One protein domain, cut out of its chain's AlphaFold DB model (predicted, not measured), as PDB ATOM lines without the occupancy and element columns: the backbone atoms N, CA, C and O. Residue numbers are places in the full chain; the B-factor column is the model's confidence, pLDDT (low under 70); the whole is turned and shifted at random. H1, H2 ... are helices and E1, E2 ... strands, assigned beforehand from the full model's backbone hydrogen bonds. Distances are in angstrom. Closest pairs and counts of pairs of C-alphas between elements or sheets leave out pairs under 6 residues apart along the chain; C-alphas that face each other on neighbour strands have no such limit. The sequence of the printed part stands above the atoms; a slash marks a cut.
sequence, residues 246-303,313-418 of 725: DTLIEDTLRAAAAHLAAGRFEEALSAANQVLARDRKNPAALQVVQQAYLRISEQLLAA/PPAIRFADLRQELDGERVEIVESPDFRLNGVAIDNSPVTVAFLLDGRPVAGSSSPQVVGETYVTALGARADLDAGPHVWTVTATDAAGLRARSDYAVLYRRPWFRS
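AT A GLANCE: This is residues 246 to 303 and 313 to 418 of the 725 residues of the protein "AAA domain-containing protein" of Acidobacteria bacterium (UniProt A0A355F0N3). Two strongly twisted sheets, E2 E3 E10 E9 E5 E6 and E1 E4 E8 E7, stand partly face to face as a sandwich, and a bundle of three helices packs on one side of it. H3 covers one face of the four-strand sheet, with H2 and H1 beyond it, farther from the strands. The printed part has 164 residues, with three named helices followed by ten named strands, class mixed; the first sheet, in the order given, is mixed and the second antiparallel. It is compact, with a radius of gyration of the C-alphas of 16.5 A, and spans 53 by 44 by 28 A.

HOW THE PARTS SIT: H1, residues 246 to 261, H2, residues 265 to 278, and H3, residues 283 to 302, form an up-and-down bundle, each running against the one before. In the helical hairpin of H1 and H2, which touch at a shallow tilt of 22 degrees, the closest C-alphas are those of Ala 256 and Ala 268, 4.2 A apart. In the hairpin of H2 and H3, which touch at 23 degrees, they are those of Ala 272 and Ala 285, 5.0 A apart. H1 and H3 have every O i to N i+4 pair within hydrogen-bond range, H2 9 of 10. H3 is on the sheet of E1, residues 315 to 318, E4, 337 to 346, E8, 373 to 383, and E7, 363 to 370, making two layers, a helix on one face of a sheet. Its height over the sheet is 9.1 A, over E4 and E8; at 29 degrees to E4 on the local plane, it only just runs along the strands. Within hydrogen-bond range are N 317 and O 343 of the neighbours E1 and E4, at 2.8 A, N 340 and O 380 of the neighbours E4 and E8, at 2.9 A, and N 366 and O 377 of the hairpin of E7 and E8, at 3.0 A. The other sheet runs E2, 323 to 325, E3, 328 to 333, E10, 402 to 411, E9, 387 to 396, E5, 351 to 356, E6, 359 to 361. E3 and E10 are parallel, with N 331 and O 408 at 3.0 A; E9 and E10 are an antiparallel hairpin, with N 391 and O 407 at 2.9 A. In the sandwich, two sheets face to face, the facing parts are 9.9 A centre to centre and the strands of the one stand at 23 degrees to those of the other. E6 runs on into E7 across one residue, at 58 degrees.

IN THESE COORDINATES: H1 begins at C-alpha 246, (30.700, -10.662, -68.056), and is 23.0 A long; H2 is 20.5 A and H3 28.8 A. E8 is 33.6 A, E4 30.1 A, E9 29.9 A and E10 29.2 A, ending at C-alpha 411, (31.738, -36.393, -56.452).

THE WHOLE: The C-alphas farthest apart, of Ala 303 and Phe 416, are 54.2 A apart. Residues 304 to 312 are not printed, a gap of 17.3 A between C-alphas 303 and 313. Of the links printed whole, each is tight. Mean pLDDT of the printed part is 73.0; 67 residues are under 70, among them 265 to 303.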
ATOM      1  N   ASP A 246      30.045 -11.177 -69.270       49.38
ATOM      2  CA  ASP A 246      30.700 -10.662 -68.056       49.38
ATOM      3  C   ASP A 246      29.830  -9.641 -67.296       49.38
ATOM      4  O   ASP A 246      29.863  -9.596 -66.066       49.38
ATOM      5  N   THR A 247      28.972  -8.890 -67.996       54.19
ATOM      6  CA  THR A 247      27.996  -7.975 -67.369       54.19
ATOM      7  C   THR A 247      26.916  -8.738 -66.619       54.19
ATOM      8  O   THR A 247      26.434  -8.254 -65.608       54.19
ATOM      9  N   LEU A 248      26.597  -9.975 -67.015       59.09
ATOM     10  CA  LEU A 248      25.637 -10.804 -66.291       59.09
ATOM     11  C   LEU A 248      26.087 -11.058 -64.844       59.09
ATOM     12  O   LEU A 248      25.259 -11.041 -63.937       59.09
ATOM     13  N   ILE A 249      27.384 -11.279 -64.598       62.91
ATOM     14  CA  ILE A 249      27.910 -11.433 -63.232       62.91
ATOM     15  C   ILE A 249      27.796 -10.106 -62.475       62.91
ATOM     16  O   ILE A 249      27.311 -10.101 -61.344       62.91
ATOM     17  N   GLU A 250      28.185  -8.993 -63.096       65.25
ATOM     18  CA  GLU A 250      28.168  -7.665 -62.472       65.25
ATOM     19  C   GLU A 250      26.750  -7.140 -62.196       65.25
ATOM     20  O   GLU A 250      26.498  -6.615 -61.114       65.25
ATOM     21  N   ASP A 251      25.800  -7.340 -63.108       68.69
ATOM     22  CA  ASP A 251      24.402  -6.925 -62.980       68.69
ATOM     23  C   ASP A 251      23.657  -7.787 -61.966       68.69
ATOM     24  O   ASP A 251      22.921  -7.261 -61.130       68.69
ATOM     25  N   THR A 252      23.898  -9.104 -61.967       75.00
ATOM     26  CA  THR A 252      23.318  -9.993 -60.949       75.00
ATOM     27  C   THR A 252      23.884  -9.659 -59.564       75.00
ATOM     28  O   THR A 252      23.149  -9.660 -58.578       75.00
ATOM     29  N   LEU A 253      25.170  -9.300 -59.476       75.31
ATOM     30  CA  LEU A 253      25.801  -8.841 -58.237       75.31
ATOM     31  C   LEU A 253      25.251  -7.478 -57.778       75.31
ATOM     32  O   LEU A 253      24.961  -7.297 -56.594       75.31
ATOM     33  N   ARG A 254      25.064  -6.526 -58.701       75.81
ATOM     34  CA  ARG A 254      24.479  -5.202 -58.427       75.81
ATOM     35  C   ARG A 254      23.025  -5.329 -57.976       75.81
ATOM     36  O   ARG A 254      22.635  -4.676 -57.009       75.81
ATOM     37  N   ALA A 255      22.252  -6.216 -58.603       73.38
ATOM     38  CA  ALA A 255      20.901  -6.565 -58.177       73.38
ATOM     39  C   ALA A 255      20.906  -7.179 -56.770       73.38
ATOM     40  O   ALA A 255      20.140  -6.738 -55.916       73.38
ATOM     41  N   ALA A 256      21.811  -8.123 -56.488       68.56
ATOM     42  CA  ALA A 256      21.946  -8.722 -55.161       68.56
ATOM     43  C   ALA A 256      22.237  -7.661 -54.077       68.56
ATOM     44  O   ALA A 256      21.591  -7.647 -53.028       68.56
ATOM     45  N   ALA A 257      23.142  -6.716 -54.355       68.31
ATOM     46  CA  ALA A 257      23.451  -5.602 -53.457       68.31
ATOM     47  C   ALA A 257      22.278  -4.611 -53.295       68.31
ATOM     48  O   ALA A 257      22.019  -4.133 -52.190       68.31
ATOM     49  N   ALA A 258      21.530  -4.326 -54.366       67.75
ATOM     50  CA  ALA A 258      20.350  -3.462 -54.319       67.75
ATOM     51  C   ALA A 258      19.190  -4.099 -53.533       67.75
ATOM     52  O   ALA A 258      18.528  -3.421 -52.747       67.75
ATOM     53  N   HIS A 259      18.959  -5.406 -53.699       74.38
ATOM     54  CA  HIS A 259      17.993  -6.164 -52.902       74.38
ATOM     55  C   HIS A 259      18.362  -6.149 -51.415       74.38
ATOM     56  O   HIS A 259      17.501  -5.882 -50.575       74.38
ATOM     57  N   LEU A 260      19.649  -6.324 -51.097       63.69
ATOM     58  CA  LEU A 260      20.167  -6.244 -49.734       63.69
ATOM     59  C   LEU A 260      19.939  -4.858 -49.107       63.69
ATOM     60  O   LEU A 260      19.432  -4.767 -47.990       63.69
ATOM     61  N   ALA A 261      20.260  -3.782 -49.830       68.06
ATOM     62  CA  ALA A 261      20.053  -2.407 -49.366       68.06
ATOM     63  C   ALA A 261      18.564  -2.050 -49.198       68.06
ATOM     64  O   ALA A 261      18.208  -1.271 -48.318       68.06
ATOM     65  N   ALA A 262      17.690  -2.645 -50.015       65.88
ATOM     66  CA  ALA A 262      16.242  -2.456 -49.964       65.88
ATOM     67  C   ALA A 262      15.529  -3.323 -48.905       65.88
ATOM     68  O   ALA A 262      14.300  -3.301 -48.839       65.88
ATOM     69  N   GLY A 263      16.256  -4.113 -48.106       66.69
ATOM     70  CA  GLY A 263      15.668  -4.989 -47.086       66.69
ATOM     71  C   GLY A 263      15.007  -6.266 -47.627       66.69
ATOM     72  O   GLY A 263      14.281  -6.940 -46.903       66.69
ATOM     73  N   ARG A 264      15.237  -6.593 -48.905       70.06
ATOM     74  CA  ARG A 264      14.690  -7.750 -49.633       70.06
ATOM     75  C   ARG A 264      15.699  -8.897 -49.635       70.06
ATOM     76  O   ARG A 264      16.408  -9.138 -50.610       70.06
ATOM     77  N   PHE A 265      15.859  -9.525 -48.476       67.19
ATOM     78  CA  PHE A 265      17.015 -10.382 -48.206       67.19
ATOM     79  C   PHE A 265      16.976 -11.745 -48.911       67.19
ATOM     80  O   PHE A 265      18.024 -12.237 -49.320       67.19
ATOM     81  N   GLU A 266      15.795 -12.332 -49.108       57.81
ATOM     82  CA  GLU A 266      15.638 -13.597 -49.845       57.81
ATOM     83  C   GLU A 266      15.990 -13.420 -51.331       57.81
ATOM     84  O   GLU A 266      16.710 -14.230 -51.921       57.81
ATOM     85  N   GLU A 267      15.568 -12.304 -51.936       61.75
ATOM     86  CA  GLU A 267      15.935 -11.977 -53.315       61.75
ATOM     87  C   GLU A 267      17.431 -11.650 -53.452       61.75
ATOM     88  O   GLU A 267      18.059 -12.044 -54.438       61.75
ATOM     89  N   ALA A 268      18.029 -11.006 -52.441       61.44
ATOM     90  CA  ALA A 268      19.470 -10.759 -52.389       61.44
ATOM     91  C   ALA A 268      20.282 -12.066 -52.343       61.44
ATOM     92  O   ALA A 268      21.281 -12.200 -53.053       61.44
ATOM     93  N   LEU A 269      19.834 -13.046 -51.548       53.72
ATOM     94  CA  LEU A 269      20.462 -14.366 -51.436       53.72
ATOM     95  C   LEU A 269      20.368 -15.161 -52.740       53.72
ATOM     96  O   LEU A 269      21.368 -15.718 -53.195       53.72
ATOM     97  N   SER A 270      19.190 -15.183 -53.364       62.09
ATOM     98  CA  SER A 270      18.976 -15.848 -54.653       62.09
ATOM     99  C   SER A 270      19.918 -15.304 -55.736       62.09
ATOM    100  O   SER A 270      20.636 -16.073 -56.379       62.09
ATOM    101  N   ALA A 271      19.991 -13.978 -55.886       66.44
ATOM    102  CA  ALA A 271      20.844 -13.333 -56.881       66.44
ATOM    103  C   ALA A 271      22.343 -13.561 -56.606       66.44
ATOM    104  O   ALA A 271      23.101 -13.904 -57.515       66.44
ATOM    105  N   ALA A 272      22.785 -13.464 -55.348       59.53
ATOM    106  CA  ALA A 272      24.180 -13.723 -54.996       59.53
ATOM    107  C   ALA A 272      24.586 -15.195 -55.219       59.53
ATOM    108  O   ALA A 272      25.686 -15.465 -55.704       59.53
ATOM    109  N   ASN A 273      23.692 -16.157 -54.962       56.91
ATOM    110  CA  ASN A 273      23.946 -17.577 -55.229       56.91
ATOM    111  C   ASN A 273      24.074 -17.885 -56.730       56.91
ATOM    112  O   ASN A 273      24.882 -18.731 -57.115       56.91
ATOM    113  N   GLN A 274      23.352 -17.167 -57.595       66.25
ATOM    114  CA  GLN A 274      23.523 -17.281 -59.050       66.25
ATOM    115  C   GLN A 274      24.902 -16.799 -59.518       66.25
ATOM    116  O   GLN A 274      25.459 -17.359 -60.465       66.25
ATOM    117  N   VAL A 275      25.477 -15.794 -58.851       66.94
ATOM    118  CA  VAL A 275      26.860 -15.360 -59.101       66.94
ATOM    119  C   VAL A 275      27.849 -16.430 -58.635       66.94
ATOM    120  O   VAL A 275      28.740 -16.804 -59.394       66.94
ATOM    121  N   LEU A 276      27.658 -16.997 -57.440       52.41
ATOM    122  CA  LEU A 276      28.538 -18.036 -56.883       52.41
ATOM    123  C   LEU A 276      28.494 -19.365 -57.650       52.41
ATOM    124  O   LEU A 276      29.486 -20.092 -57.673       52.41
ATOM    125  N   ALA A 277      27.380 -19.675 -58.314       54.59
ATOM    126  CA  ALA A 277      27.283 -20.826 -59.208       54.59
ATOM    127  C   ALA A 277      28.195 -20.694 -60.444       54.59
ATOM    128  O   ALA A 277      28.644 -21.705 -60.985       54.59
ATOM    129  N   ARG A 278      28.481 -19.459 -60.879       65.62
ATOM    130  CA  ARG A 278      29.331 -19.151 -62.043       65.62
ATOM    131  C   ARG A 278      30.780 -18.875 -61.641       65.62
ATOM    132  O   ARG A 278      31.697 -19.404 -62.261       65.62
ATOM    133  N   ASP A 279      30.979 -18.103 -60.576       58.47
ATOM    134  CA  ASP A 279      32.278 -17.826 -59.967       58.47
ATOM    135  C   ASP A 279      32.226 -18.091 -58.456       58.47
ATOM    136  O   ASP A 279      31.914 -17.225 -57.635       58.47
ATOM    137  N   ARG A 280      32.589 -19.325 -58.086       55.16
ATOM    138  CA  ARG A 280      32.568 -19.830 -56.702       55.16
ATOM    139  C   ARG A 280      33.433 -19.034 -55.722       55.16
ATOM    140  O   ARG A 280      33.280 -19.209 -54.515       55.16
ATOM    141  N   LYS A 281      34.384 -18.225 -56.201       50.84
ATOM    142  CA  LYS A 281      35.307 -17.456 -55.351       50.84
ATOM    143  C   LYS A 281      34.992 -15.966 -55.335       50.84
ATOM    144  O   LYS A 281      35.774 -15.221 -54.748       50.84
ATOM    145  N   ASN A 282      33.883 -15.540 -55.942       67.31
ATOM    146  CA  ASN A 282      33.550 -14.130 -56.055       67.31
ATOM    147  C   ASN A 282      33.379 -13.495 -54.655       67.31
ATOM    148  O   ASN A 282      32.413 -13.807 -53.948       67.31
ATOM    149  N   PRO A 283      34.305 -12.615 -54.225       49.94
ATOM    150  CA  PRO A 283      34.330 -12.122 -52.851       49.94
ATOM    151  C   PRO A 283      33.135 -11.213 -52.545       49.94
ATOM    152  O   PRO A 283      32.634 -11.218 -51.422       49.94
ATOM    153  N   ALA A 284      32.638 -10.480 -53.544       62.75
ATOM    154  CA  ALA A 284      31.510  -9.575 -53.379       62.75
ATOM    155  C   ALA A 284      30.183 -10.338 -53.231       62.75
ATOM    156  O   ALA A 284      29.357  -9.972 -52.398       62.75
ATOM    157  N   ALA A 285      29.992 -11.437 -53.968       58.75
ATOM    158  CA  ALA A 285      28.789 -12.260 -53.837       58.75
ATOM    159  C   ALA A 285      28.738 -12.966 -52.473       58.75
ATOM    160  O   ALA A 285      27.695 -12.971 -51.820       58.75
ATOM    161  N   LEU A 286      29.879 -13.480 -51.993       50.22
ATOM    162  CA  LEU A 286      30.001 -14.032 -50.637       50.22
ATOM    163  C   LEU A 286      29.663 -12.990 -49.560       50.22
ATOM    164  O   LEU A 286      28.970 -13.305 -48.592       50.22
ATOM    165  N   GLN A 287      30.105 -11.744 -49.744       60.91
ATOM    166  CA  GLN A 287      29.822 -10.650 -48.819       60.91
ATOM    167  C   GLN A 287      28.331 -10.279 -48.788       60.91
ATOM    168  O   GLN A 287      27.786 -10.054 -47.707       60.91
ATOM    169  N   VAL A 288      27.651 -10.266 -49.941       63.19
ATOM    170  CA  VAL A 288      26.196 -10.030 -50.010       63.19
ATOM    171  C   VAL A 288      25.425 -11.147 -49.307       63.19
ATOM    172  O   VAL A 288      24.524 -10.852 -48.523       63.19
ATOM    173  N   VAL A 289      25.810 -12.414 -49.508       50.44
ATOM    174  CA  VAL A 289      25.213 -13.556 -48.793       50.44
ATOM    175  C   VAL A 289      25.385 -13.407 -47.280       50.44
ATOM    176  O   VAL A 289      24.418 -13.548 -46.531       50.44
ATOM    177  N   GLN A 290      26.596 -13.071 -46.824       50.19
ATOM    178  CA  GLN A 290      26.888 -12.859 -45.407       50.19
ATOM    179  C   GLN A 290      26.025 -11.737 -44.811       50.19
ATOM    180  O   GLN A 290      25.421 -11.927 -43.759       50.19
ATOM    181  N   GLN A 291      25.924 -10.587 -45.481       59.97
ATOM    182  CA  GLN A 291      25.136  -9.456 -44.989       59.97
ATOM    183  C   GLN A 291      23.622  -9.705 -45.032       59.97
ATOM    184  O   GLN A 291      22.922  -9.293 -44.108       59.97
ATOM    185  N   ALA A 292      23.109 -10.402 -46.050       59.66
ATOM    186  CA  ALA A 292      21.687 -10.734 -46.150       59.66
ATOM    187  C   ALA A 292      21.238 -11.628 -44.989       59.66
ATOM    188  O   ALA A 292      20.250 -11.324 -44.321       59.66
ATOM    189  N   TYR A 293      22.006 -12.678 -44.681       51.75
ATOM    190  CA  TYR A 293      21.701 -13.550 -43.546       51.75
ATOM    191  C   TYR A 293      21.746 -12.822 -42.201       51.75
ATOM    192  O   TYR A 293      20.918 -13.106 -41.334       51.75
ATOM    193  N   LEU A 294      22.663 -11.866 -42.029       55.56
ATOM    194  CA  LEU A 294      22.734 -11.073 -40.802       55.56
ATOM    195  C   LEU A 294      21.481 -10.250 -40.564       55.56
ATOM    196  O   LEU A 294      20.915 -10.295 -39.476       55.56
ATOM    197  N   ARG A 295      21.006  -9.550 -41.594       64.44
ATOM    198  CA  ARG A 295      19.808  -8.717 -41.480       64.44
ATOM    199  C   ARG A 295      18.532  -9.535 -41.287       64.44
ATOM    200  O   ARG A 295      17.664  -9.119 -40.523       64.44
ATOM    201  N   ILE A 296      18.438 -10.712 -41.914       56.56
ATOM    202  CA  ILE A 296      17.351 -11.672 -41.651       56.56
ATOM    203  C   ILE A 296      17.380 -12.104 -40.179       56.56
ATOM    204  O   ILE A 296      16.341 -12.130 -39.522       56.56
ATOM    205  N   SER A 297      18.567 -12.410 -39.646       47.47
ATOM    206  CA  SER A 297      18.734 -12.790 -38.240       47.47
ATOM    207  C   SER A 297      18.342 -11.654 -37.289       47.47
ATOM    208  O   SER A 297      17.598 -11.896 -36.344       47.47
ATOM    209  N   GLU A 298      18.768 -10.413 -37.556       58.53
ATOM    210  CA  GLU A 298      18.370  -9.220 -36.790       58.53
ATOM    211  C   GLU A 298      16.842  -9.025 -36.787       58.53
ATOM    212  O   GLU A 298      16.261  -8.763 -35.736       58.53
ATOM    213  N   GLN A 299      16.170  -9.189 -37.936       59.53
ATOM    214  CA  GLN A 299      14.709  -9.062 -38.031       59.53
ATOM    215  C   GLN A 299      13.964 -10.162 -37.274       59.53
ATOM    216  O   GLN A 299      12.978  -9.878 -36.591       59.53
ATOM    217  N   LEU A 300      14.431 -11.408 -37.370       48.53
ATOM    218  CA  LEU A 300      13.846 -12.535 -36.643       48.53
ATOM    219  C   LEU A 300      14.027 -12.382 -35.127       48.53
ATOM    220  O   LEU A 300      13.105 -12.682 -34.371       48.53
ATOM    221  N   LEU A 301      15.175 -11.862 -34.685       49.09
ATOM    222  CA  LEU A 301      15.440 -11.564 -33.277       49.09
ATOM    223  C   LEU A 301      14.599 -10.370 -32.787       49.09
ATOM    224  O   LEU A 301      13.954 -10.471 -31.744       49.09
ATOM    225  N   ALA A 302      14.496  -9.280 -33.553       50.22
ATOM    226  CA  ALA A 302      13.680  -8.111 -33.203       50.22
ATOM    227  C   ALA A 302      12.169  -8.420 -33.124       50.22
ATOM    228  O   ALA A 302      11.466  -7.868 -32.274       50.22
ATOM    229  N   ALA A 303      11.668  -9.343 -33.953       44.47
ATOM    230  CA  ALA A 303      10.270  -9.785 -33.944       44.47
ATOM    231  C   ALA A 303       9.856 -10.525 -32.653       44.47
ATOM    232  O   ALA A 303       8.662 -10.659 -32.386       44.47
ATOM    233  N   PRO A 313      20.694 -21.400 -29.433       61.41
ATOM    234  CA  PRO A 313      21.857 -22.011 -30.070       61.41
ATOM    235  C   PRO A 313      22.313 -21.253 -31.335       61.41
ATOM    236  O   PRO A 313      21.468 -20.740 -32.075       61.41
ATOM    237  N   PRO A 314      23.621 -21.259 -31.649       71.81
ATOM    238  CA  PRO A 314      24.185 -20.494 -32.762       71.81
ATOM    239  C   PRO A 314      23.599 -20.908 -34.121       71.81
ATOM    240  O   PRO A 314      23.517 -22.092 -34.450       71.81
ATOM    241  N   ALA A 315      23.228 -19.951 -34.969       68.75
ATOM    242  CA  ALA A 315      22.631 -20.244 -36.272       68.75
ATOM    243  C   ALA A 315      23.711 -20.478 -37.343       68.75
ATOM    244  O   ALA A 315      24.404 -19.545 -37.744       68.75
ATOM    245  N   ILE A 316      23.835 -21.714 -37.848       72.81
ATOM    246  CA  ILE A 316      24.754 -22.070 -38.947       72.81
ATOM    247  C   ILE A 316      24.044 -21.915 -40.297       72.81
ATOM    248  O   ILE A 316      22.931 -22.419 -40.487       72.81
ATOM    249  N   ARG A 317      24.686 -21.243 -41.256       72.31
ATOM    250  CA  ARG A 317      24.213 -21.084 -42.640       72.31
ATOM    251  C   ARG A 317      25.346 -21.337 -43.630       72.31
ATOM    252  O   ARG A 317      26.473 -20.904 -43.412       72.31
ATOM    253  N   PHE A 318      25.044 -22.025 -44.727       73.81
ATOM    254  CA  PHE A 318      25.988 -22.296 -45.814       73.81
ATOM    255  C   PHE A 318      25.629 -21.481 -47.057       73.81
ATOM    256  O   PHE A 318      24.474 -21.085 -47.231       73.81
ATOM    257  N   ALA A 319      26.601 -21.282 -47.947       65.88
ATOM    258  CA  ALA A 319      26.293 -20.939 -49.332       65.88
ATOM    259  C   ALA A 319      25.683 -22.187 -49.997       65.88
ATOM    260  O   ALA A 319      26.407 -23.114 -50.350       65.88
ATOM    261  N   ASP A 320      24.351 -22.267 -50.061       67.00
ATOM    262  CA  ASP A 320      23.655 -23.488 -50.479       67.00
ATOM    263  C   ASP A 320      23.653 -23.636 -52.007       67.00
ATOM    264  O   ASP A 320      22.819 -23.060 -52.705       67.00
ATOM    265  N   LEU A 321      24.607 -24.418 -52.518       73.00
ATOM    266  CA  LEU A 321      24.719 -24.781 -53.935       73.00
ATOM    267  C   LEU A 321      24.109 -26.163 -54.233       73.00
ATOM    268  O   LEU A 321      24.273 -26.697 -55.332       73.00
ATOM    269  N   ARG A 322      23.422 -26.768 -53.255       78.44
ATOM    270  CA  ARG A 322      22.852 -28.112 -53.370       78.44
ATOM    271  C   ARG A 322      21.574 -28.087 -54.199       78.44
ATOM    272  O   ARG A 322      20.684 -27.269 -53.958       78.44
ATOM    273  N   GLN A 323      21.474 -29.029 -55.129       79.94
ATOM    274  CA  GLN A 323      20.309 -29.257 -55.982       79.94
ATOM    275  C   GLN A 323      19.496 -30.434 -55.440       79.94
ATOM    276  O   GLN A 323      20.027 -31.276 -54.717       79.94
ATOM    277  N   GLU A 324      18.210 -30.494 -55.766       74.88
ATOM    278  CA  GLU A 324      17.345 -31.603 -55.357       74.88
ATOM    279  C   GLU A 324      17.601 -32.823 -56.260       74.88
ATOM    280  O   GLU A 324      17.391 -32.768 -57.472       74.88
ATOM    281  N   LEU A 325      18.107 -33.908 -55.671       70.12
ATOM    282  CA  LEU A 325      18.423 -35.169 -56.338       70.12
ATOM    283  C   LEU A 325      17.847 -36.313 -55.491       70.12
ATOM    284  O   LEU A 325      18.228 -36.472 -54.336       70.12
ATOM    285  N   ASP A 326      16.907 -37.084 -56.043       67.00
ATOM    286  CA  ASP A 326      16.227 -38.199 -55.355       67.00
ATOM    287  C   ASP A 326      15.587 -37.830 -53.992       67.00
ATOM    288  O   ASP A 326      15.497 -38.655 -53.086       67.00
ATOM    289  N   GLY A 327      15.113 -36.586 -53.840       69.00
ATOM    290  CA  GLY A 327      14.480 -36.088 -52.607       69.00
ATOM    291  C   GLY A 327      15.457 -35.596 -51.531       69.00
ATOM    292  O   GLY A 327      15.021 -35.129 -50.481       69.00
ATOM    293  N   GLU A 328      16.766 -35.641 -51.794       70.50
ATOM    294  CA  GLU A 328      17.800 -35.055 -50.942       70.50
ATOM    295  C   GLU A 328      18.466 -33.858 -51.635       70.50
ATOM    296  O   GLU A 328      18.665 -33.833 -52.850       70.50
ATOM    297  N   ARG A 329      18.835 -32.830 -50.862       76.44
ATOM    298  CA  ARG A 329      19.595 -31.690 -51.390       76.44
ATOM    299  C   ARG A 329      21.081 -32.031 -51.394       76.44
ATOM    300  O   ARG A 329      21.691 -32.080 -50.327       76.44
ATOM    301  N   VAL A 330      21.670 -32.199 -52.579       86.75
ATOM    302  CA  VAL A 330      23.076 -32.591 -52.771       86.75
ATOM    303  C   VAL A 330      23.786 -31.659 -53.758       86.75
ATOM    304  O   VAL A 330      23.239 -31.291 -54.795       86.75
ATOM    305  N   GLU A 331      25.029 -31.272 -53.466       87.06
ATOM    306  CA  GLU A 331      25.885 -30.555 -54.422       87.06
ATOM    307  C   GLU A 331      26.682 -31.553 -55.274       87.06
ATOM    308  O   GLU A 331      27.437 -32.366 -54.747       87.06
ATOM    309  N   ILE A 332      26.545 -31.497 -56.602       86.12
ATOM    310  CA  ILE A 332      27.298 -32.366 -57.518       86.12
ATOM    311  C   ILE A 332      28.612 -31.681 -57.903       86.12
ATOM    312  O   ILE A 332      28.616 -30.546 -58.381       86.12
ATOM    313  N   VAL A 333      29.734 -32.381 -57.730       84.44
ATOM    314  CA  VAL A 333      31.072 -31.869 -58.057       84.44
ATOM    315  C   VAL A 333      31.826 -32.819 -58.985       84.44
ATOM    316  O   VAL A 333      31.647 -34.034 -58.932       84.44
ATOM    317  N   GLU A 334      32.679 -32.262 -59.845       81.25
ATOM    318  CA  GLU A 334      33.504 -33.012 -60.816       81.25
ATOM    319  C   GLU A 334      35.007 -32.976 -60.486       81.25
ATOM    320  O   GLU A 334      35.826 -33.606 -61.158       81.25
ATOM    321  N   SER A 335      35.371 -32.231 -59.441       80.56
ATOM    322  CA  SER A 335      36.727 -32.133 -58.907       80.56
ATOM    323  C   SER A 335      36.794 -32.858 -57.563       80.56
ATOM    324  O   SER A 335      35.874 -32.684 -56.764       80.56
ATOM    325  N   PRO A 336      37.872 -33.618 -57.286       84.00
ATOM    326  CA  PRO A 336      38.083 -34.200 -55.966       84.00
ATOM    327  C   PRO A 336      38.322 -33.117 -54.902       84.00
ATOM    328  O   PRO A 336      37.890 -33.283 -53.774       84.00
ATOM    329  N   ASP A 337      38.934 -31.986 -55.256       87.25
ATOM    330  CA  ASP A 337      39.196 -30.883 -54.323       87.25
ATOM    331  C   ASP A 337      37.919 -30.068 -54.046       87.25
ATOM    332  O   ASP A 337      37.486 -29.289 -54.904       87.25
ATOM    333  N   PHE A 338      37.329 -30.238 -52.858       86.56
ATOM    334  CA  PHE A 338      36.106 -29.555 -52.429       86.56
ATOM    335  C   PHE A 338      36.358 -28.554 -51.293       86.56
ATOM    336  O   PHE A 338      37.172 -28.785 -50.395       86.56
ATOM    337  N   ARG A 339      35.625 -27.430 -51.316       84.19
ATOM    338  CA  ARG A 339      35.684 -26.371 -50.296       84.19
ATOM    339  C   ARG A 339      34.289 -26.034 -49.782       84.19
ATOM    340  O   ARG A 339      33.438 -25.633 -50.568       84.19
ATOM    341  N   LEU A 340      34.100 -26.128 -48.469       84.00
ATOM    342  CA  LEU A 340      32.869 -25.753 -47.780       84.00
ATOM    343  C   LEU A 340      33.010 -24.347 -47.185       84.00
ATOM    344  O   LEU A 340      33.965 -24.107 -46.449       84.00
ATOM    345  N   ASN A 341      32.046 -23.460 -47.453       80.81
ATOM    346  CA  ASN A 341      31.990 -22.101 -46.904       80.81
ATOM    347  C   ASN A 341      30.635 -21.830 -46.228       80.81
ATOM    348  O   ASN A 341      29.587 -22.268 -46.710       80.81
ATOM    349  N   GLY A 342      30.643 -21.062 -45.140       75.69
ATOM    350  CA  GLY A 342      29.426 -20.673 -44.429       75.69
ATOM    351  C   GLY A 342      29.653 -19.590 -43.380       75.69
ATOM    352  O   GLY A 342      30.743 -19.033 -43.270       75.69
ATOM    353  N   VAL A 343      28.617 -19.304 -42.599       75.56
ATOM    354  CA  VAL A 343      28.645 -18.374 -41.467       75.56
ATOM    355  C   VAL A 343      27.911 -18.977 -40.271       75.56
ATOM    356  O   VAL A 343      26.919 -19.687 -40.437       75.56
ATOM    357  N   ALA A 344      28.397 -18.697 -39.067       73.69
ATOM    358  CA  ALA A 344      27.683 -18.936 -37.817       73.69
ATOM    359  C   ALA A 344      27.364 -17.592 -37.152       73.69
ATOM    360  O   ALA A 344      28.250 -16.743 -37.046       73.69
ATOM    361  N   ILE A 345      26.112 -17.398 -36.744       73.31
ATOM    362  CA  ILE A 345      25.607 -16.144 -36.169       73.31
ATOM    363  C   ILE A 345      25.159 -16.414 -34.732       73.31
ATOM    364  O   ILE A 345      24.386 -17.345 -34.505       73.31
ATOM    365  N   ASP A 346      25.649 -15.617 -33.785       75.62
ATOM    366  CA  ASP A 346      25.292 -15.709 -32.366       75.62
ATOM    367  C   ASP A 346      25.557 -14.384 -31.627       75.62
ATOM    368  O   ASP A 346      26.294 -13.541 -32.120       75.62
ATOM    369  N   ASN A 347      25.007 -14.190 -30.430       72.31
ATOM    370  CA  ASN A 347      25.283 -13.029 -29.573       72.31
ATOM    371  C   ASN A 347      26.619 -13.152 -28.809       72.31
ATOM    372  O   ASN A 347      27.008 -12.235 -28.086       72.31
ATOM    373  N   SER A 348      27.345 -14.267 -28.973       74.94
ATOM    374  CA  SER A 348      28.662 -14.512 -28.380       74.94
ATOM    375  C   SER A 348      29.653 -15.128 -29.389       74.94
ATOM    376  O   SER A 348      29.247 -15.629 -30.439       74.94
ATOM    377  N   PRO A 349      30.976 -15.099 -29.126       78.69
ATOM    378  CA  PRO A 349      31.952 -15.783 -29.973       78.69
ATOM    379  C   PRO A 349      31.716 -17.303 -29.997       78.69
ATOM    380  O   PRO A 349      31.611 -17.928 -28.943       78.69
ATOM    381  N   VAL A 350      31.721 -17.908 -31.191       83.31
ATOM    382  CA  VAL A 350      31.482 -19.351 -31.368       83.31
ATOM    383  C   VAL A 350      32.749 -20.124 -31.743       83.31
ATOM    384  O   VAL A 350      33.574 -19.669 -32.533       83.31
ATOM    385  N   THR A 351      32.877 -21.343 -31.217       87.19
ATOM    386  CA  THR A 351      33.902 -22.325 -31.613       87.19
ATOM    387  C   THR A 351      33.323 -23.316 -32.623       87.19
ATOM    388  O   THR A 351      32.214 -23.811 -32.430       87.19
ATOM    389  N   VAL A 352      34.069 -23.631 -33.687       88.06
ATOM    390  CA  VAL A 352      33.569 -24.393 -34.845       88.06
ATOM    391  C   VAL A 352      34.388 -25.665 -35.065       88.06
ATOM    392  O   VAL A 352      35.617 -25.624 -35.042       88.06
ATOM    393  N   ALA A 353      33.712 -26.782 -35.337       89.62
ATOM    394  CA  ALA A 353      34.329 -28.047 -35.739       89.62
ATOM    395  C   ALA A 353      33.717 -28.588 -37.043       89.62
ATOM    396  O   ALA A 353      32.503 -28.500 -37.241       89.62
ATOM    397  N   PHE A 354      34.556 -29.187 -37.898       91.69
ATOM    398  CA  PHE A 354      34.172 -29.778 -39.185       91.69
ATOM    399  C   PHE A 354      34.442 -31.287 -39.195       91.69
ATOM    400  O   PHE A 354      35.533 -31.731 -38.825       91.69
ATOM    401  N   LEU A 355      33.470 -32.068 -39.667       92.50
ATOM    402  CA  LEU A 355      33.612 -33.495 -39.947       92.50
ATOM    403  C   LEU A 355      33.266 -33.779 -41.415       92.50
ATOM    404  O   LEU A 355      32.290 -33.232 -41.920       92.50
ATOM    405  N   LEU A 356      34.017 -34.668 -42.062       91.06
ATOM    406  CA  LEU A 356      33.708 -35.269 -43.363       91.06
ATOM    407  C   LEU A 356      33.489 -36.767 -43.154       91.06
ATOM    408  O   LEU A 356      34.402 -37.459 -42.702       91.06
ATOM    409  N   ASP A 357      32.275 -37.253 -43.407       89.94
ATOM    410  CA  ASP A 357      31.863 -38.646 -43.158       89.94
ATOM    411  C   ASP A 357      32.235 -39.138 -41.744       89.94
ATOM    412  O   ASP A 357      32.688 -40.263 -41.525       89.94
ATOM    413  N   GLY A 358      32.103 -38.241 -40.762       86.50
ATOM    414  CA  GLY A 358      32.445 -38.494 -39.361       86.50
ATOM    415  C   GLY A 358      33.930 -38.350 -39.000       86.50
ATOM    416  O   GLY A 358      34.273 -38.518 -37.830       86.50
ATOM    417  N   ARG A 359      34.821 -38.012 -39.943       89.81
ATOM    418  CA  ARG A 359      36.257 -37.782 -39.690       89.81
ATOM    419  C   ARG A 359      36.573 -36.289 -39.541       89.81
ATOM    420  O   ARG A 359      36.079 -35.505 -40.345       89.81
ATOM    421  N   PRO A 360      37.406 -35.871 -38.572       89.94
ATOM    422  CA  PRO A 360      37.743 -34.462 -38.378       89.94
ATOM    423  C   PRO A 360      38.536 -33.888 -39.554       89.94
ATOM    424  O   PRO A 360      39.508 -34.491 -40.008       89.94
ATOM    425  N   VAL A 361      38.135 -32.698 -40.007       90.31
ATOM    426  CA  VAL A 361      38.809 -31.934 -41.066       90.31
ATOM    427  C   VAL A 361      39.241 -30.574 -40.521       90.31
ATOM    428  O   VAL A 361      38.503 -29.927 -39.779       90.31
ATOM    429  N   ALA A 362      40.445 -30.130 -40.885       87.56
ATOM    430  CA  ALA A 362      40.928 -28.802 -40.523       87.56
ATOM    431  C   ALA A 362      40.125 -27.713 -41.259       87.56
ATOM    432  O   ALA A 362      39.931 -27.783 -42.474       87.56
ATOM    433  N   GLY A 363      39.695 -26.689 -40.525       85.56
ATOM    434  CA  GLY A 363      38.980 -25.541 -41.073       85.56
ATOM    435  C   GLY A 363      39.405 -24.231 -40.417       85.56
ATOM    436  O   GLY A 363      40.141 -24.220 -39.431       85.56
ATOM    437  N   SER A 364      38.952 -23.124 -40.989       82.06
ATOM    438  CA  SER A 364      39.139 -21.772 -40.484       82.06
ATOM    439  C   SER A 364      37.817 -21.197 -39.981       82.06
ATOM    440  O   SER A 364      36.750 -21.431 -40.552       82.06
ATOM    441  N   SER A 365      37.912 -20.407 -38.913       80.81
ATOM    442  CA  SER A 365      36.817 -19.600 -38.383       80.81
ATOM    443  C   SER A 365      37.320 -18.190 -38.081       80.81
ATOM    444  O   SER A 365      38.335 -18.046 -37.398       80.81
ATOM    445  N   SER A 366      36.640 -17.153 -38.571       77.88
ATOM    446  CA  SER A 366      37.006 -15.754 -38.308       77.88
ATOM    447  C   SER A 366      35.787 -14.968 -37.813       77.88
ATOM    448  O   SER A 366      34.862 -14.756 -38.601       77.88
ATOM    449  N   PRO A 367      35.742 -14.579 -36.523       73.69
ATOM    450  CA  PRO A 367      34.640 -13.804 -35.967       73.69
ATOM    451  C   PRO A 367      34.765 -12.314 -36.312       73.69
ATOM    452  O   PRO A 367      35.841 -11.724 -36.214       73.69
ATOM    453  N   GLN A 368      33.643 -11.697 -36.668       73.25
ATOM    454  CA  GLN A 368      33.474 -10.258 -36.858       73.25
ATOM    455  C   GLN A 368      32.281  -9.776 -36.029       73.25
ATOM    456  O   GLN A 368      31.247 -10.440 -35.985       73.25
ATOM    457  N   VAL A 369      32.423  -8.628 -35.366       65.44
ATOM    458  CA  VAL A 369      31.347  -8.016 -34.571       65.44
ATOM    459  C   VAL A 369      30.523  -7.105 -35.474       65.44
ATOM    460  O   VAL A 369      31.081  -6.221 -36.126       65.44
ATOM    461  N   VAL A 370      29.208  -7.312 -35.508       53.06
ATOM    462  CA  VAL A 370      28.257  -6.505 -36.281       53.06
ATOM    463  C   VAL A 370      27.095  -6.131 -35.357       53.06
ATOM    464  O   VAL A 370      26.243  -6.959 -35.057       53.06
ATOM    465  N   GLY A 371      27.082  -4.890 -34.860       62.12
ATOM    466  CA  GLY A 371      26.091  -4.446 -33.870       62.12
ATOM    467  C   GLY A 371      26.278  -5.143 -32.517       62.12
ATOM    468  O   GLY A 371      27.363  -5.077 -31.943       62.12
ATOM    469  N   GLU A 372      25.231  -5.810 -32.027       58.34
ATOM    470  CA  GLU A 372      25.250  -6.627 -30.798       58.34
ATOM    471  C   GLU A 372      25.501  -8.127 -31.079       58.34
ATOM    472  O   GLU A 372      25.441  -8.947 -30.164       58.34
ATOM    473  N   THR A 373      25.792  -8.506 -32.332       59.22
ATOM    474  CA  THR A 373      25.876  -9.906 -32.786       59.22
ATOM    475  C   THR A 373      27.268 -10.249 -33.342       59.22
ATOM    476  O   THR A 373      27.931  -9.439 -33.996       59.22
ATOM    477  N   TYR A 374      27.725 -11.476 -33.098       72.00
ATOM    478  CA  TYR A 374      28.946 -12.068 -33.640       72.00
ATOM    479  C   TYR A 374      28.651 -12.890 -34.895       72.00
ATOM    480  O   TYR A 374      27.790 -13.770 -34.920       72.00
ATOM    481  N   VAL A 375      29.440 -12.637 -35.935       71.94
ATOM    482  CA  VAL A 375      29.353 -13.299 -37.237       71.94
ATOM    483  C   VAL A 375      30.656 -14.016 -37.501       71.94
ATOM    484  O   VAL A 375      31.682 -13.388 -37.751       71.94
ATOM    485  N   THR A 376      30.637 -15.338 -37.449       75.56
ATOM    486  CA  THR A 376      31.837 -16.152 -37.626       75.56
ATOM    487  C   THR A 376      31.835 -16.780 -39.009       75.56
ATOM    488  O   THR A 376      31.052 -17.686 -39.274       75.56
ATOM    489  N   ALA A 377      32.708 -16.301 -39.900       72.75
ATOM    490  CA  ALA A 377      32.908 -16.902 -41.218       72.75
ATOM    491  C   ALA A 377      33.597 -18.267 -41.079       72.75
ATOM    492  O   ALA A 377      34.561 -18.384 -40.326       72.75
ATOM    493  N   LEU A 378      33.111 -19.277 -41.805       82.31
ATOM    494  CA  LEU A 378      33.503 -20.688 -41.717       82.31
ATOM    495  C   LEU A 378      34.080 -21.148 -43.061       82.31
ATOM    496  O   LEU A 378      33.465 -20.897 -44.100       82.31
ATOM    497  N   GLY A 379      35.208 -21.864 -43.051       81.88
ATOM    498  CA  GLY A 379      35.801 -22.439 -44.263       81.88
ATOM    499  C   GLY A 379      36.527 -23.761 -44.010       81.88
ATOM    500  O   GLY A 379      37.302 -23.859 -43.067       81.88
ATOM    501  N   ALA A 380      36.333 -24.775 -44.855       87.44
ATOM    502  CA  ALA A 380      37.075 -26.042 -44.783       87.44
ATOM    503  C   ALA A 380      37.351 -26.626 -46.179       87.44
ATOM    504  O   ALA A 380      36.635 -26.327 -47.134       87.44
ATOM    505  N   ARG A 381      38.406 -27.445 -46.315       89.25
ATOM    506  CA  ARG A 381      38.839 -28.037 -47.596       89.25
ATOM    507  C   ARG A 381      39.265 -29.492 -47.420       89.25
ATOM    508  O   ARG A 381      40.011 -29.785 -46.489       89.25
ATOM    509  N   ALA A 382      38.845 -30.371 -48.328       89.56
ATOM    510  CA  ALA A 382      39.289 -31.764 -48.381       89.56
ATOM    511  C   ALA A 382      39.188 -32.338 -49.804       89.56
ATOM    512  O   ALA A 382      38.372 -31.873 -50.601       89.56
ATOM    513  N   ASP A 383      39.998 -33.362 -50.088       89.25
ATOM    514  CA  ASP A 383      39.854 -34.186 -51.288       89.25
ATOM    515  C   ASP A 383      38.792 -35.274 -51.055       89.25
ATOM    516  O   ASP A 383      38.817 -35.968 -50.037       89.25
ATOM    517  N   LEU A 384      37.864 -35.410 -51.999       89.00
ATOM    518  CA  LEU A 384      36.761 -36.367 -51.981       89.00
ATOM    519  C   LEU A 384      37.087 -37.607 -52.822       89.00
ATOM    520  O   LEU A 384      37.676 -37.515 -53.906       89.00
ATOM    521  N   ASP A 385      36.623 -38.763 -52.354       85.56
ATOM    522  CA  ASP A 385      36.607 -39.997 -53.134       85.56
ATOM    523  C   ASP A 385      35.377 -40.030 -54.054       85.56
ATOM    524  O   ASP A 385      34.425 -39.272 -53.906       85.56
ATOM    525  N   ALA A 386      35.390 -40.870 -55.091       82.69
ATOM    526  CA  ALA A 386      34.240 -40.938 -55.992       82.69
ATOM    527  C   ALA A 386      33.022 -41.513 -55.249       82.69
ATOM    528  O   ALA A 386      33.036 -42.685 -54.870       82.69
ATOM    529  N   GLY A 387      31.967 -40.715 -55.085       86.50
ATOM    530  CA  GLY A 387      30.774 -41.118 -54.345       86.50
ATOM    531  C   GLY A 387      30.117 -39.983 -53.553       86.50
ATOM    532  O   GLY A 387      30.512 -38.819 -53.687       86.50
ATOM    533  N   PRO A 388      29.051 -40.305 -52.799       89.69
ATOM    534  CA  PRO A 388      28.384 -39.371 -51.899       89.69
ATOM    535  C   PRO A 388      29.196 -39.170 -50.613       89.69
ATOM    536  O   PRO A 388      29.751 -40.120 -50.065       89.69
ATOM    537  N   HIS A 389      29.207 -37.935 -50.124       91.75
ATOM    538  CA  HIS A 389      29.916 -37.478 -48.936       91.75
ATOM    539  C   HIS A 389      29.046 -36.501 -48.141       91.75
ATOM    540  O   HIS A 389      28.296 -35.711 -48.722       91.75
ATOM    541  N   VAL A 390      29.173 -36.507 -46.812       92.44
ATOM    542  CA  VAL A 390      28.446 -35.590 -45.923       92.44
ATOM    543  C   VAL A 390      29.422 -34.809 -45.052       92.44
ATOM    544  O   VAL A 390      30.205 -35.374 -44.285       92.44
ATOM    545  N   TRP A 391      29.333 -33.484 -45.138       91.81
ATOM    546  CA  TRP A 391      29.999 -32.568 -44.223       91.81
ATOM    547  C   TRP A 391      29.091 -32.238 -43.048       91.81
ATOM    548  O   TRP A 391      27.960 -31.815 -43.247       91.81
ATOM    549  N   THR A 392      29.601 -32.352 -41.828       91.75
ATOM    550  CA  THR A 392      28.908 -31.928 -40.610       91.75
ATOM    551  C   THR A 392      29.674 -30.778 -39.972       91.75
ATOM    552  O   THR A 392      30.856 -30.917 -39.652       91.75
ATOM    553  N   VAL A 393      28.995 -29.657 -39.732       89.94
ATOM    554  CA  VAL A 393      29.553 -28.491 -39.034       89.94
ATOM    555  C   VAL A 393      28.857 -28.312 -37.696       89.94
ATOM    556  O   VAL A 393      27.629 -28.314 -37.628       89.94
ATOM    557  N   THR A 394      29.644 -28.168 -36.630       90.31
ATOM    558  CA  THR A 394      29.145 -27.916 -35.271       90.31
ATOM    559  C   THR A 394      29.678 -26.583 -34.761       90.31
ATOM    560  O   THR A 394      30.893 -26.399 -34.729       90.31
ATOM    561  N   ALA A 395      28.791 -25.680 -34.346       85.81
ATOM    562  CA  ALA A 395      29.129 -24.407 -33.710       85.81
ATOM    563  C   ALA A 395      28.722 -24.445 -32.229       85.81
ATOM    564  O   ALA A 395      27.636 -24.927 -31.912       85.81
ATOM    565  N   THR A 396      29.596 -23.975 -31.338       86.56
ATOM    566  CA  THR A 396      29.379 -23.936 -29.880       86.56
ATOM    567  C   THR A 396      29.577 -22.517 -29.363       86.56
ATOM    568  O   THR A 396      30.632 -21.944 -29.628       86.56
ATOM    569  N   ASP A 397      28.596 -21.967 -28.652       83.56
ATOM    570  CA  ASP A 397      28.662 -20.622 -28.061       83.56
ATOM    571  C   ASP A 397      29.495 -20.577 -26.757       83.56
ATOM    572  O   ASP A 397      29.989 -21.601 -26.269       83.56
ATOM    573  N   ALA A 398      29.641 -19.384 -26.169       80.19
ATOM    574  CA  ALA A 398      30.357 -19.196 -24.903       80.19
ATOM    575  C   ALA A 398      29.649 -19.823 -23.680       80.19
ATOM    576  O   ALA A 398      30.296 -20.061 -22.658       80.19
ATOM    577  N   ALA A 399      28.346 -20.107 -23.773       75.38
ATOM    578  CA  ALA A 399      27.546 -20.751 -22.728       75.38
ATOM    579  C   ALA A 399      27.487 -22.290 -22.862       75.38
ATOM    580  O   ALA A 399      26.935 -22.967 -21.992       75.38
ATOM    581  N   GLY A 400      28.068 -22.855 -23.925       77.12
ATOM    582  CA  GLY A 400      28.106 -24.286 -24.221       77.12
ATOM    583  C   GLY A 400      26.944 -24.826 -25.066       77.12
ATOM    584  O   GLY A 400      26.889 -26.041 -25.284       77.12
ATOM    585  N   LEU A 401      26.034 -23.984 -25.568       77.69
ATOM    586  CA  LEU A 401      24.979 -24.381 -26.503       77.69
ATOM    587  C   LEU A 401      25.572 -24.724 -27.869       77.69
ATOM    588  O   LEU A 401      26.435 -24.021 -28.393       77.69
ATOM    589  N   ARG A 402      25.089 -25.821 -28.459       82.25
ATOM    590  CA  ARG A 402      25.604 -26.362 -29.721       82.25
ATOM    591  C   ARG A 402      24.533 -26.380 -30.796       82.25
ATOM    592  O   ARG A 402      23.426 -26.851 -30.552       82.25
ATOM    593  N   ALA A 403      24.914 -25.986 -32.002       78.19
ATOM    594  CA  ALA A 403      24.138 -26.215 -33.212       78.19
ATOM    595  C   ALA A 403      24.929 -27.076 -34.194       78.19
ATOM    596  O   ALA A 403      26.151 -26.952 -34.297       78.19
ATOM    597  N   ARG A 404      24.226 -27.950 -34.916       87.69
ATOM    598  CA  ARG A 404      24.796 -28.854 -35.920       87.69
ATOM    599  C   ARG A 404      24.067 -28.671 -37.245       87.69
ATOM    600  O   ARG A 404      22.842 -28.608 -37.254       87.69
ATOM    601  N   SER A 405      24.810 -28.638 -38.348       83.25
ATOM    602  CA  SER A 405      24.243 -28.614 -39.697       83.25
ATOM    603  C   SER A 405      25.032 -29.505 -40.652       83.25
ATOM    604  O   SER A 405      26.263 -29.490 -40.633       83.25
ATOM    605  N   ASP A 406      24.311 -30.232 -41.509       89.69
ATOM    606  CA  ASP A 406      24.885 -31.166 -42.481       89.69
ATOM    607  C   ASP A 406      24.793 -30.623 -43.926       89.69
ATOM    608  O   ASP A 406      23.831 -29.934 -44.299       89.69
ATOM    609  N   TYR A 407      25.804 -30.926 -44.745       86.00
ATOM    610  CA  TYR A 407      25.942 -30.500 -46.139       86.00
ATOM    611  C   TYR A 407      26.392 -31.673 -47.028       86.00
ATOM    612  O   TYR A 407      27.523 -32.147 -46.920       86.00
ATOM    613  N   ALA A 408      25.494 -32.156 -47.893       90.50
ATOM    614  CA  ALA A 408      25.726 -33.318 -48.749       90.50
ATOM    615  C   ALA A 408      26.366 -32.937 -50.094       90.50
ATOM    616  O   ALA A 408      25.946 -31.977 -50.748       90.50
ATOM    617  N   VAL A 409      27.359 -33.722 -50.520       90.50
ATOM    618  CA  VAL A 409      28.142 -33.535 -51.750       90.50
ATOM    619  C   VAL A 409      28.291 -34.874 -52.479       90.50
ATOM    620  O   VAL A 409      28.553 -35.891 -51.852       90.50
ATOM    621  N   LEU A 410      28.165 -34.893 -53.806       89.50
ATOM    622  CA  LEU A 410      28.373 -36.073 -54.650       89.50
ATOM    623  C   LEU A 410      29.499 -35.810 -55.654       89.50
ATOM    624  O   LEU A 410      29.311 -35.064 -56.619       89.50
ATOM    625  N   TYR A 411      30.650 -36.462 -55.475       90.56
ATOM    626  CA  TYR A 411      31.738 -36.393 -56.452       90.56
ATOM    627  C   TYR A 411      31.522 -37.412 -57.579       90.56
ATOM    628  O   TYR A 411      31.667 -38.624 -57.399       90.56
ATOM    629  N   ARG A 412      31.199 -36.913 -58.782       83.50
ATOM    630  CA  ARG A 412      31.111 -37.715 -60.010       83.50
ATOM    631  C   ARG A 412      32.426 -37.640 -60.777       83.50
ATOM    632  O   ARG A 412      32.779 -36.617 -61.355       83.50
ATOM    633  N   ARG A 413      33.153 -38.757 -60.819       78.12
ATOM    634  CA  ARG A 413      34.424 -38.847 -61.549       78.12
ATOM    635  C   ARG A 413      34.189 -38.731 -63.068       78.12
ATOM    636  O   ARG A 413      33.407 -39.520 -63.603       78.12
ATOM    637  N   PRO A 414      34.897 -37.839 -63.791       74.69
ATOM    638  CA  PRO A 414      34.772 -37.732 -65.244       74.69
ATOM    639  C   PRO A 414      35.090 -39.053 -65.959       74.69
ATOM    640  O   PRO A 414      36.057 -39.742 -65.617       74.69
ATOM    641  N   TRP A 415      34.302 -39.397 -66.984       60.44
ATOM    642  CA  TRP A 415      34.332 -40.706 -67.659       60.44
ATOM    643  C   TRP A 415      35.712 -41.093 -68.219       60.44
ATOM    644  O   TRP A 415      36.094 -42.262 -68.167       60.44
ATOM    645  N   PHE A 416      36.498 -40.116 -68.680       60.41
ATOM    646  CA  PHE A 416      37.838 -40.313 -69.245       60.41
ATOM    647  C   PHE A 416      38.924 -40.623 -68.201       60.41
ATOM    648  O   PHE A 416      40.020 -41.046 -68.560       60.41
ATOM    649  N   ARG A 417      38.643 -40.451 -66.902       61.72
ATOM    650  CA  ARG A 417      39.539 -40.862 -65.803       61.72
ATOM    651  C   ARG A 417      39.158 -42.216 -65.203       61.72
ATOM    652  O   ARG A 417      39.649 -42.561 -64.126       61.72
ATOM    653  N   SER A 418      38.283 -42.974 -65.866       62.19
ATOM    654  CA  SER A 418      37.802 -44.250 -65.347       62.19
ATOM    655  C   SER A 418      38.772 -45.413 -65.627       62.19
ATOM    656  O   SER A 418      39.235 -45.559 -66.762       62.19
TER     657      SER A 418